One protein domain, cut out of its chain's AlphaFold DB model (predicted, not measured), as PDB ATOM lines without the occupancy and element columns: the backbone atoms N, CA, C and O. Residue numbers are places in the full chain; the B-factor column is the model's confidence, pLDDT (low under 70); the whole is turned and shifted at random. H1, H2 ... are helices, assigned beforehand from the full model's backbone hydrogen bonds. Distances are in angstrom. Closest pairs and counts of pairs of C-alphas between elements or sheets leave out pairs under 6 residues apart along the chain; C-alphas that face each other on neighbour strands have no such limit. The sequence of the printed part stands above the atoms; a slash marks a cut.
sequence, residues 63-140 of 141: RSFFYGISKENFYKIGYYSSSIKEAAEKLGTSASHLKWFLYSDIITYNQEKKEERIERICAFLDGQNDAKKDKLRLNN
ATOM      1  N   ARG A  63     -36.195 -23.823 -37.964       66.62
ATOM      2  CA  ARG A  63     -35.550 -22.919 -37.013       66.62
ATOM      3  C   ARG A  63     -35.956 -21.460 -37.203       66.62
ATOM      4  O   ARG A  63     -36.345 -20.839 -36.230       66.62
ATOM      5  N   SER A  64     -35.896 -20.918 -38.422       75.75
ATOM      6  CA  SER A  64     -36.212 -19.503 -38.685       75.75
ATOM      7  C   SER A  64     -37.702 -19.190 -38.562       75.75
ATOM      8  O   SER A  64     -38.058 -18.040 -38.344       75.75
ATOM      9  N   PHE A  65     -38.567 -20.201 -38.693       84.88
ATOM     10  CA  PHE A  65     -40.013 -20.049 -38.545       84.88
ATOM     11  C   PHE A  65     -40.395 -19.443 -37.186       84.88
ATOM     12  O   PHE A  65     -41.134 -18.465 -37.136       84.88
ATOM     13  N   PHE A  66     -39.834 -19.975 -36.099       85.69
ATOM     14  CA  PHE A  66     -40.173 -19.545 -34.742       85.69
ATOM     15  C   PHE A  66     -39.678 -18.140 -34.399       85.69
ATOM     16  O   PHE A  66     -40.345 -17.423 -33.661       85.69
ATOM     17  N   TYR A  67     -38.555 -17.708 -34.972       85.00
ATOM     18  CA  TYR A  67     -38.063 -16.339 -34.787       85.00
ATOM     19  C   TYR A  67     -38.973 -15.297 -35.453       85.00
ATOM     20  O   TYR A  67     -39.048 -14.167 -34.983       85.00
ATOM     21  N   GLY A  68     -39.721 -15.679 -36.494       85.75
ATOM     22  CA  GLY A  68     -40.720 -14.810 -37.123       85.75
ATOM     23  C   GLY A  68     -42.016 -14.645 -36.322       85.75
ATOM     24  O   GLY A  68     -42.855 -13.831 -36.694       85.75
ATOM     25  N   ILE A  69     -42.202 -15.408 -35.242       88.50
ATOM     26  CA  ILE A  69     -43.363 -15.295 -34.356       88.50
ATOM     27  C   ILE A  69     -42.996 -14.363 -33.197       88.50
ATOM     28  O   ILE A  69     -41.916 -14.487 -32.611       88.50
ATOM     29  N   SER A  70     -43.889 -13.426 -32.872       90.81
ATOM     30  CA  SER A  70     -43.678 -12.472 -31.781       90.81
ATOM     31  C   SER A  70     -43.753 -13.141 -30.401       90.81
ATOM     32  O   SER A  70     -44.341 -14.217 -30.241       90.81
ATOM     33  N   LYS A  71     -43.170 -12.493 -29.389       92.06
ATOM     34  CA  LYS A  71     -43.171 -12.979 -27.999       92.06
ATOM     35  C   LYS A  71     -44.591 -13.063 -27.440       92.06
ATOM     36  O   LYS A  71     -44.956 -14.052 -26.813       92.06
ATOM     37  N   GLU A  72     -45.419 -12.076 -27.761       92.25
ATOM     38  CA  GLU A  72     -46.819 -11.983 -27.344       92.25
ATOM     39  C   GLU A  72     -47.643 -13.135 -27.924       92.25
ATOM     40  O   GLU A  72     -48.498 -13.703 -27.246       92.25
ATOM     41  N   ASN A  73     -47.366 -13.525 -29.172       92.94
ATOM     42  CA  ASN A  73     -48.017 -14.680 -29.777       92.94
ATOM     43  C   ASN A  73     -47.577 -15.985 -29.108       92.94
ATOM     44  O   ASN A  73     -48.419 -16.847 -28.872       92.94
ATOM     45  N   PHE A  74     -46.299 -16.127 -28.744       92.75
ATOM     46  CA  PHE A  74     -45.846 -17.274 -27.953       92.75
ATOM     47  C   PHE A  74     -46.537 -17.348 -26.587       92.75
ATOM     48  O   PHE A  74     -46.978 -18.434 -26.210       92.75
ATOM     49  N   TYR A  75     -46.707 -16.213 -25.899       94.94
ATOM     50  CA  TYR A  75     -47.471 -16.145 -24.651       94.94
ATOM     51  C   TYR A  75     -48.924 -16.576 -24.844       94.94
ATOM     52  O   TYR A  75     -49.386 -17.489 -24.165       94.94
ATOM     53  N   LYS A  76     -49.637 -15.991 -25.817       95.81
ATOM     54  CA  LYS A  76     -51.042 -16.335 -26.101       95.81
ATOM     55  C   LYS A  76     -51.210 -17.817 -26.424       95.81
ATOM     56  O   LYS A  76     -52.123 -18.458 -25.911       95.81
ATOM     57  N   ILE A  77     -50.329 -18.379 -27.252       94.69
ATOM     58  CA  ILE A  77     -50.347 -19.813 -27.564       94.69
ATOM     59  C   ILE A  77     -50.119 -20.621 -26.283       94.69
ATOM     60  O   ILE A  77     -50.871 -21.552 -26.017       94.69
ATOM     61  N   GLY A  78     -49.122 -20.251 -25.474       92.94
ATOM     62  CA  GLY A  78     -48.865 -20.873 -24.177       92.94
ATOM     63  C   GLY A  78     -50.090 -20.838 -23.263       92.94
ATOM     64  O   GLY A  78     -50.453 -21.861 -22.701       92.94
ATOM     65  N   TYR A  79     -50.782 -19.709 -23.173       94.19
ATOM     66  CA  TYR A  79     -51.952 -19.541 -22.316       94.19
ATOM     67  C   TYR A  79     -53.157 -20.377 -22.767       94.19
ATOM     68  O   TYR A  79     -53.781 -21.080 -21.975       94.19
ATOM     69  N   TYR A  80     -53.477 -20.355 -24.062       93.81
ATOM     70  CA  TYR A  80     -54.683 -21.006 -24.578       93.81
ATOM     71  C   TYR A  80     -54.495 -22.472 -24.968       93.81
ATOM     72  O   TYR A  80     -55.452 -23.092 -25.429       93.81
ATOM     73  N   SER A  81     -53.292 -23.032 -24.874       93.69
ATOM     74  CA  SER A  81     -53.043 -24.425 -25.253       93.69
ATOM     75  C   SER A  81     -53.016 -25.349 -24.043       93.69
ATOM     76  O   SER A  81     -52.301 -25.132 -23.073       93.69
ATOM     77  N   SER A  82     -53.751 -26.452 -24.129       87.12
ATOM     78  CA  SER A  82     -53.749 -27.518 -23.120       87.12
ATOM     79  C   SER A  82     -52.586 -28.503 -23.291       87.12
ATOM     80  O   SER A  82     -52.231 -29.228 -22.364       87.12
ATOM     81  N   SER A  83     -51.984 -28.546 -24.484       91.56
ATOM     82  CA  SER A  83     -50.884 -29.449 -24.814       91.56
ATOM     83  C   SER A  83     -49.955 -28.864 -25.877       91.56
ATOM     84  O   SER A  83     -50.335 -27.995 -26.662       91.56
ATOM     85  N   ILE A  84     -48.741 -29.413 -25.977       90.94
ATOM     86  CA  ILE A  84     -47.789 -29.036 -27.033       90.94
ATOM     87  C   ILE A  84     -48.313 -29.381 -28.428       90.94
ATOM     88  O   ILE A  84     -47.986 -28.693 -29.391       90.94
ATOM     89  N   LYS A  85     -49.120 -30.442 -28.559       93.56
ATOM     90  CA  LYS A  85     -49.719 -30.812 -29.846       93.56
ATOM     91  C   LYS A  85     -50.668 -29.712 -30.325       93.56
ATOM     92  O   LYS A  85     -50.528 -29.251 -31.449       93.56
ATOM     93  N   GLU A  86     -51.547 -29.253 -29.439       93.06
ATOM     94  CA  GLU A  86     -52.481 -28.160 -29.719       93.06
ATOM     95  C   GLU A  86     -51.741 -26.842 -29.996       93.06
ATOM     96  O   GLU A  86     -52.061 -26.131 -30.945       93.06
ATOM     97  N   ALA A  87     -50.706 -26.530 -29.209       93.38
ATOM     98  CA  ALA A  87     -49.868 -25.354 -29.437       93.38
ATOM     99  C   ALA A  87     -49.185 -25.389 -30.811       93.38
ATOM    100  O   ALA A  87     -49.131 -24.379 -31.513       93.38
ATOM    101  N   ALA A  88     -48.682 -26.555 -31.221       90.50
ATOM    102  CA  ALA A  88     -48.050 -26.726 -32.519       90.50
ATOM    103  C   ALA A  88     -49.050 -26.582 -33.675       90.50
ATOM    104  O   ALA A  88     -48.724 -25.924 -34.660       90.50
ATOM    105  N   GLU A  89     -50.264 -27.124 -33.538       91.31
ATOM    106  CA  GLU A  89     -51.344 -26.939 -34.516       91.31
ATOM    107  C   GLU A  89     -51.724 -25.459 -34.663       91.31
ATOM    108  O   GLU A  89     -51.749 -24.957 -35.785       91.31
ATOM    109  N   LYS A  90     -51.912 -24.726 -33.553       91.56
ATOM    110  CA  LYS A  90     -52.204 -23.277 -33.583       91.56
ATOM    111  C   LYS A  90     -51.071 -22.453 -34.203       91.56
ATOM    112  O   LYS A  90     -51.325 -21.456 -34.870       91.56
ATOM    113  N   LEU A  91     -49.823 -22.879 -34.010       87.94
ATOM    114  CA  LEU A  91     -48.653 -22.278 -34.652       87.94
ATOM    115  C   LEU A  91     -48.455 -22.735 -36.106       87.94
ATOM    116  O   LEU A  91     -47.545 -22.242 -36.759       87.94
ATOM    117  N   GLY A  92     -49.237 -23.681 -36.634       86.50
ATOM    118  CA  GLY A  92     -49.037 -24.211 -37.987       86.50
ATOM    119  C   GLY A  92     -47.715 -24.974 -38.160       86.50
ATOM    120  O   GLY A  92     -47.094 -24.927 -39.223       86.50
ATOM    121  N   THR A  93     -47.250 -25.662 -37.113       89.44
ATOM    122  CA  THR A  93     -45.998 -26.435 -37.099       89.44
ATOM    123  C   THR A  93     -46.207 -27.850 -36.555       89.44
ATOM    124  O   THR A  93     -47.291 -28.223 -36.116       89.44
ATOM    125  N   SER A  94     -45.161 -28.678 -36.580       88.88
ATOM    126  CA  SER A  94     -45.210 -30.009 -35.970       88.88
ATOM    127  C   SER A  94     -44.889 -29.943 -34.477       88.88
ATOM    128  O   SER A  94     -44.030 -29.169 -34.041       88.88
ATOM    129  N   ALA A  95     -45.516 -30.816 -33.685       89.31
ATOM    130  CA  ALA A  95     -45.217 -30.932 -32.258       89.31
ATOM    131  C   ALA A  95     -43.724 -31.208 -32.006       89.31
ATOM    132  O   ALA A  95     -43.147 -30.680 -31.061       89.31
ATOM    133  N   SER A  96     -43.074 -31.981 -32.879       88.31
ATOM    134  CA  SER A  96     -41.638 -32.258 -32.800       88.31
ATOM    135  C   SER A  96     -40.785 -31.002 -32.994       88.31
ATOM    136  O   SER A  96     -39.819 -30.809 -32.261       88.31
ATOM    137  N   HIS A  97     -41.142 -30.124 -33.938       88.69
ATOM    138  CA  HIS A  97     -40.428 -28.861 -34.139       88.69
ATOM    139  C   HIS A  97     -40.618 -27.905 -32.965       88.69
ATOM    140  O   HIS A  97     -39.648 -27.282 -32.539       88.69
ATOM    141  N   LEU A  98     -41.835 -27.819 -32.420       91.12
ATOM    142  CA  LEU A  98     -42.097 -26.989 -31.248       91.12
ATOM    143  C   LEU A  98     -41.346 -27.515 -30.014       91.12
ATOM    144  O   LEU A  98     -40.680 -26.739 -29.339       91.12
ATOM    145  N   LYS A  99     -41.351 -28.833 -29.768       91.62
ATOM    146  CA  LYS A  99     -40.551 -29.452 -28.692       91.62
ATOM    147  C   LYS A  99     -39.064 -29.173 -28.854       91.62
ATOM    148  O   LYS A  99     -38.401 -28.836 -27.881       91.62
ATOM    149  N   TRP A 100     -38.542 -29.302 -30.073       90.00
ATOM    150  CA  TRP A 100     -37.151 -28.971 -30.348       90.00
ATOM    151  C   TRP A 100     -36.868 -27.501 -30.019       90.00
ATOM    152  O   TRP A 100     -35.908 -27.209 -29.315       90.00
ATOM    153  N   PHE A 101     -37.730 -26.579 -30.454       90.38
ATOM    154  CA  PHE A 101     -37.546 -25.154 -30.191       90.38
ATOM    155  C   PHE A 101     -37.594 -24.815 -28.695       90.38
ATOM    156  O   PHE A 101     -36.759 -24.037 -28.240       90.38
ATOM    157  N   LEU A 102     -38.504 -25.431 -27.937       89.69
ATOM    158  CA  LEU A 102     -38.691 -25.157 -26.509       89.69
ATOM    159  C   LEU A 102     -37.651 -25.830 -25.604       89.69
ATOM    160  O   LEU A 102     -37.271 -25.246 -24.596       89.69
ATOM    161  N   TYR A 103     -37.202 -27.043 -25.942       87.19
ATOM    162  CA  TYR A 103     -36.459 -27.891 -24.997       87.19
ATOM    163  C   TYR A 103     -35.081 -28.337 -25.468       87.19
ATOM    164  O   TYR A 103     -34.346 -28.919 -24.678       87.19
ATOM    165  N   SER A 104     -34.714 -28.127 -26.736       84.25
ATOM    166  CA  SER A 104     -33.348 -28.448 -27.151       84.25
ATOM    167  C   SER A 104     -32.363 -27.437 -26.580       84.25
ATOM    168  O   SER A 104     -32.674 -26.246 -26.492       84.25
ATOM    169  N   ASP A 105     -31.127 -27.880 -26.380       81.38
ATOM    170  CA  ASP A 105     -30.025 -26.984 -26.051       81.38
ATOM    171  C   ASP A 105     -29.923 -25.827 -27.054       81.38
ATOM    172  O   ASP A 105     -30.177 -25.958 -28.266       81.38
ATOM    173  N   ILE A 106     -29.562 -24.658 -26.532       80.81
ATOM    174  CA  ILE A 106     -29.368 -23.449 -27.324       80.81
ATOM    175  C   ILE A 106     -27.908 -23.395 -27.773       80.81
ATOM    176  O   ILE A 106     -27.070 -22.724 -27.181       80.81
ATOM    177  N   ILE A 107     -27.610 -24.137 -28.841       73.94
ATOM    178  CA  ILE A 107     -26.264 -24.260 -29.420       73.94
ATOM    179  C   ILE A 107     -26.075 -23.182 -30.498       73.94
ATOM    180  O   ILE A 107     -25.990 -23.473 -31.691       73.94
ATOM    181  N   THR A 108     -26.104 -21.906 -30.105       73.81
ATOM    182  CA  THR A 108     -25.780 -20.794 -31.011       73.81
ATOM    183  C   THR A 108     -24.713 -19.896 -30.400       73.81
ATOM    184  O   THR A 108     -24.782 -19.560 -29.222       73.81
ATOM    185  N   TYR A 109     -23.728 -19.521 -31.218       77.62
ATOM    186  CA  TYR A 109     -22.669 -18.573 -30.858       77.62
ATOM    187  C   TYR A 109     -23.111 -17.110 -31.010       77.62
ATOM    188  O   TYR A 109     -22.391 -16.205 -30.606       77.62
ATOM    189  N   ASN A 110     -24.287 -16.867 -31.603       84.00
ATOM    190  CA  ASN A 110     -24.864 -15.534 -31.710       84.00
ATOM    191  C   ASN A 110     -25.708 -15.252 -30.456       84.00
ATOM    192  O   ASN A 110     -26.747 -15.884 -30.249       84.00
ATOM    193  N   GLN A 111     -25.240 -14.311 -29.637       79.75
ATOM    194  CA  GLN A 111     -25.851 -13.976 -28.354       79.75
ATOM    195  C   GLN A 111     -27.266 -13.390 -28.507       79.75
ATOM    196  O   GLN A 111     -28.171 -13.826 -27.802       79.75
ATOM    197  N   GLU A 112     -27.505 -12.522 -29.492       78.12
ATOM    198  CA  GLU A 112     -28.834 -11.943 -29.755       78.12
ATOM    199  C   GLU A 112     -29.863 -13.030 -30.101       78.12
ATOM    200  O   GLU A 112     -30.939 -13.106 -29.516       78.12
ATOM    201  N   LYS A 113     -29.510 -13.969 -30.989       79.75
ATOM    202  CA  LYS A 113     -30.390 -15.092 -31.370       79.75
ATOM    203  C   LYS A 113     -30.630 -16.077 -30.232       79.75
ATOM    204  O   LYS A 113     -31.621 -16.820 -30.254       79.75
ATOM    205  N   LYS A 114     -29.699 -16.149 -29.280       84.50
ATOM    206  CA  LYS A 114     -29.856 -16.927 -28.052       84.50
ATOM    207  C   LYS A 114     -30.870 -16.249 -27.138       84.50
ATOM    208  O   LYS A 114     -31.816 -16.915 -26.726       84.50
ATOM    209  N   GLU A 115     -30.710 -14.956 -26.884       86.69
ATOM    210  CA  GLU A 115     -31.623 -14.155 -26.062       86.69
ATOM    211  C   GLU A 115     -33.037 -14.152 -26.645       86.69
ATOM    212  O   GLU A 115     -33.976 -14.556 -25.967       86.69
ATOM    213  N   GLU A 116     -33.183 -13.881 -27.942       86.69
ATOM    214  CA  GLU A 116     -34.469 -13.927 -28.644       86.69
ATOM    215  C   GLU A 116     -35.198 -15.271 -28.511       86.69
ATOM    216  O   GLU A 116     -36.434 -15.324 -28.455       86.69
ATOM    217  N   ARG A 117     -34.448 -16.381 -28.512       87.25
ATOM    218  CA  ARG A 117     -35.017 -17.718 -28.318       87.25
ATOM    219  C   ARG A 117     -35.462 -17.906 -26.874       87.25
ATOM    220  O   ARG A 117     -36.560 -18.411 -26.660       87.25
ATOM    221  N   ILE A 118     -34.633 -17.505 -25.911       89.75
ATOM    222  CA  ILE A 118     -34.947 -17.592 -24.481       89.75
ATOM    223  C   ILE A 118     -36.212 -16.796 -24.175       89.75
ATOM    224  O   ILE A 118     -37.132 -17.351 -23.589       89.75
ATOM    225  N   GLU A 119     -36.316 -15.551 -24.640       90.31
ATOM    226  CA  GLU A 119     -37.487 -14.710 -24.381       90.31
ATOM    227  C   GLU A 119     -38.794 -15.343 -24.881       90.31
ATOM    228  O   GLU A 119     -39.812 -15.302 -24.193       90.31
ATOM    229  N   ARG A 120     -38.778 -15.974 -26.062       91.00
ATOM    230  CA  ARG A 120     -39.954 -16.676 -26.608       91.00
ATOM    231  C   ARG A 120     -40.302 -17.932 -25.812       91.00
ATOM    232  O   ARG A 120     -41.482 -18.228 -25.633       91.00
ATOM    233  N   ILE A 121     -39.289 -18.666 -25.344       92.31
ATOM    234  CA  ILE A 121     -39.486 -19.825 -24.465       92.31
ATOM    235  C   ILE A 121     -40.110 -19.369 -23.143       92.31
ATOM    236  O   ILE A 121     -41.107 -19.956 -22.727       92.31
ATOM    237  N   CYS A 122     -39.578 -18.313 -22.522       92.75
ATOM    238  CA  CYS A 122     -40.124 -17.744 -21.290       92.75
ATOM    239  C   CYS A 122     -41.579 -17.316 -21.482       92.75
ATOM    240  O   CYS A 122     -42.442 -17.813 -20.770       92.75
ATOM    241  N   ALA A 123     -41.878 -16.531 -22.523       92.62
ATOM    242  CA  ALA A 123     -43.239 -16.090 -22.820       92.62
ATOM    243  C   ALA A 123     -44.228 -17.265 -22.945       92.62
ATOM    244  O   ALA A 123     -45.324 -17.225 -22.390       92.62
ATOM    245  N   PHE A 124     -43.836 -18.343 -23.632       94.06
ATOM    246  CA  PHE A 124     -44.666 -19.545 -23.744       94.06
ATOM    247  C   PHE A 124     -44.933 -20.214 -22.387       94.06
ATOM    248  O   PHE A 124     -46.060 -20.631 -22.108       94.06
ATOM    249  N   LEU A 125     -43.897 -20.343 -21.554       92.25
ATOM    250  CA  LEU A 125     -44.003 -20.963 -20.233       92.25
ATOM    251  C   LEU A 125     -44.806 -20.097 -19.256       92.25
ATOM    252  O   LEU A 125     -45.593 -20.643 -18.483       92.25
ATOM    253  N   ASP A 126     -44.668 -18.776 -19.331       92.44
ATOM    254  CA  ASP A 126     -45.449 -17.828 -18.537       92.44
ATOM    255  C   ASP A 126     -46.939 -17.954 -18.859       92.44
ATOM    256  O   ASP A 126     -47.746 -18.132 -17.950       92.44
ATOM    257  N   GLY A 127     -47.299 -18.016 -20.147       91.44
ATOM    258  CA  GLY A 127     -48.683 -18.262 -20.561       91.44
ATOM    259  C   GLY A 127     -49.240 -19.571 -19.991       91.44
ATOM    260  O   GLY A 127     -50.334 -19.591 -19.430       91.44
ATOM    261  N   GLN A 128     -48.470 -20.665 -20.060       92.31
ATOM    262  CA  GLN A 128     -48.864 -21.955 -19.471       92.31
ATOM    263  C   GLN A 128     -49.060 -21.880 -17.950       92.31
ATOM    264  O   GLN A 128     -49.937 -22.551 -17.404       92.31
ATOM    265  N   ASN A 129     -48.229 -21.104 -17.253       92.56
ATOM    266  CA  ASN A 129     -48.312 -20.947 -15.806       92.56
ATOM    267  C   ASN A 129     -49.519 -20.104 -15.396       92.56
ATOM    268  O   ASN A 129     -50.227 -20.486 -14.465       92.56
ATOM    269  N   ASP A 130     -49.792 -19.008 -16.094       91.06
ATOM    270  CA  ASP A 130     -50.940 -18.152 -15.796       91.06
ATOM    271  C   ASP A 130     -52.260 -18.876 -16.077       91.06
ATOM    272  O   ASP A 130     -53.135 -18.908 -15.215       91.06
ATOM    273  N   ALA A 131     -52.349 -19.621 -17.182       91.12
ATOM    274  CA  ALA A 131     -53.511 -20.464 -17.461       91.12
ATOM    275  C   ALA A 131     -53.763 -21.522 -16.369       91.12
ATOM    276  O   ALA A 131     -54.909 -21.879 -16.089       91.12
ATOM    277  N   LYS A 132     -52.706 -22.045 -15.731       90.12
ATOM    278  CA  LYS A 132     -52.844 -22.948 -14.576       90.12
ATOM    279  C   LYS A 132     -53.330 -22.208 -13.332       90.12
ATOM    280  O   LYS A 132     -54.196 -22.736 -12.641       90.12
ATOM    281  N   LYS A 133     -52.795 -21.016 -13.048       91.12
ATOM    282  CA  LYS A 133     -53.227 -20.193 -11.906       91.12
ATOM    283  C   LYS A 133     -54.705 -19.827 -12.013       91.12
ATOM    284  O   LYS A 133     -55.424 -19.967 -11.032       91.12
ATOM    285  N   ASP A 134     -55.165 -19.429 -13.193       90.31
ATOM    286  CA  ASP A 134     -56.561 -19.030 -13.380       90.31
ATOM    287  C   ASP A 134     -57.517 -20.223 -13.276       90.31
ATOM    288  O   ASP A 134     -58.560 -20.118 -12.637       90.31
ATOM    289  N   LYS A 135     -57.124 -21.406 -13.768       87.06
ATOM    290  CA  LYS A 135     -57.879 -22.647 -13.512       87.06
ATOM    291  C   LYS A 135     -57.965 -22.995 -12.026       87.06
ATOM    292  O   LYS A 135     -58.996 -23.478 -11.578       87.06
ATOM    293  N   LEU A 136     -56.890 -22.775 -11.266       86.19
ATOM    294  CA  LEU A 136     -56.892 -23.013  -9.820       86.19
ATOM    295  C   LEU A 136     -57.792 -22.021  -9.077       86.19
ATOM    296  O   LEU A 136     -58.447 -22.420  -8.123       86.19
ATOM    297  N   ARG A 137     -57.846 -20.757  -9.515       87.50
ATOM    298  CA  ARG A 137     -58.762 -19.750  -8.955       87.50
ATOM    299  C   ARG A 137     -60.221 -20.140  -9.166       87.50
ATOM    300  O   ARG A 137     -60.953 -20.211  -8.193       87.50
ATOM    301  N   LEU A 138     -60.590 -20.494 -10.398       82.50
ATOM    302  CA  LEU A 138     -61.958 -20.892 -10.753       82.50
ATOM    303  C   LEU A 138     -62.452 -22.150 -10.022       82.50
ATOM    304  O   LEU A 138     -63.651 -22.339  -9.892       82.50
ATOM    305  N   ASN A 139     -61.551 -23.027  -9.573       74.88
ATOM    306  CA  ASN A 139     -61.922 -24.223  -8.811       74.88
ATOM    307  C   ASN A 139     -62.105 -23.958  -7.304       74.88
ATOM    308  O   ASN A 139     -62.599 -24.838  -6.602       74.88
ATOM    309  N   ASN A 140     -61.643 -22.808  -6.804       69.81
ATOM    310  CA  ASN A 140     -61.731 -22.418  -5.395       69.81
ATOM    311  C   ASN A 140     -62.862 -21.404  -5.125       69.81
ATOM    312  O   ASN A 140     -63.049 -21.025  -3.969       69.81
TER     313      ASN A 140
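What this domain is: This is residues 63 to 140 of the 141 residues of an uncharacterized protein of Brachyspira sp. G79 (UniProt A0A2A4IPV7). One long straight helix, H5, has four short helices, H1 to H4, gathered on one side of it; H2 lies side by side with H5, while H3 is the part of this cluster held away from it and H4 comes back from H3 toward it. The last part of H5, from residue 133, sticks out past the cluster, and at the other end the turn of residues 107 to 112, which leads into H5, sticks out as well. The printed part has 78 residues, with five named helices in the order H1, H2, H3, H4, H5 and no named strand, and its class is all helix. The whole is compact, with a radius of gyration of the C-alphas of 13.1 A, and spans 47 by 23 by 20 A.

How they stand to each other: H5, residues 111 to 138, touches H2, residues 71 to 80, with its residues 119 to 131 alone. Their closest C-alphas, those of Tyr 79 and Gly 127, are 3.9 A apart, and the two run the same way at a shallow tilt of 29 degrees. H2 and H3, residues 84 to 90, only just touch, with 3 pairs of C-alphas within 8 A; the closest are those of Ile 77 and Ala 87, 5.9 A apart, and the helices run opposite ways at a steep tilt of 65 degrees. H3 and H5 are apart. H3 touches H4, residues 95 to 103, where the closest C-alphas, those of Ala 88 and Ala 95, are 5.1 A apart; the tilt is steep, 66 degrees, opposite ways. H4 and H5 are close but not clearly touching and about perpendicular, at 75 degrees, with the C-alphas of Leu 102 and Ile 121 closest at 5.8 A. H1, residues 63 to 67, is close to H5 but not clearly touching, the C-alphas of Tyr 67 and Arg 117 being closest at 7.3 A. H1 stands likewise to H4, with the C-alphas of Arg 63 and Phe 101 closest at 7.5 A. In H2, H3, H4 and H5 every O i to N i+4 pair is within hydrogen-bond range; in H1 it is 0 of 1, beside 1 of 2 O i to N i+3 pairs.

Where its parts are: H5 is 40.8 A long, from C-alpha 111 at (-25.851, -13.976, -28.354) to C-alpha 138 at (-61.958, -20.892, -10.753). H2 measures 14.4 A, H4 11.8 A, H3 9.8 A and H1 7.4 A. H1 begins at C-alpha 63, (-35.550, -22.919, -37.013).

The domain as a whole: The C-alphas of Tyr 109 and Asn 140 are the two farthest apart, at 46.8 A. Without the stretches that stand free, the body spans 28 by 21 by 19 A. The printed part has no cut and no long link. The mean pLDDT of the printed part is 87.9, and residues 63 and 140 are under 70.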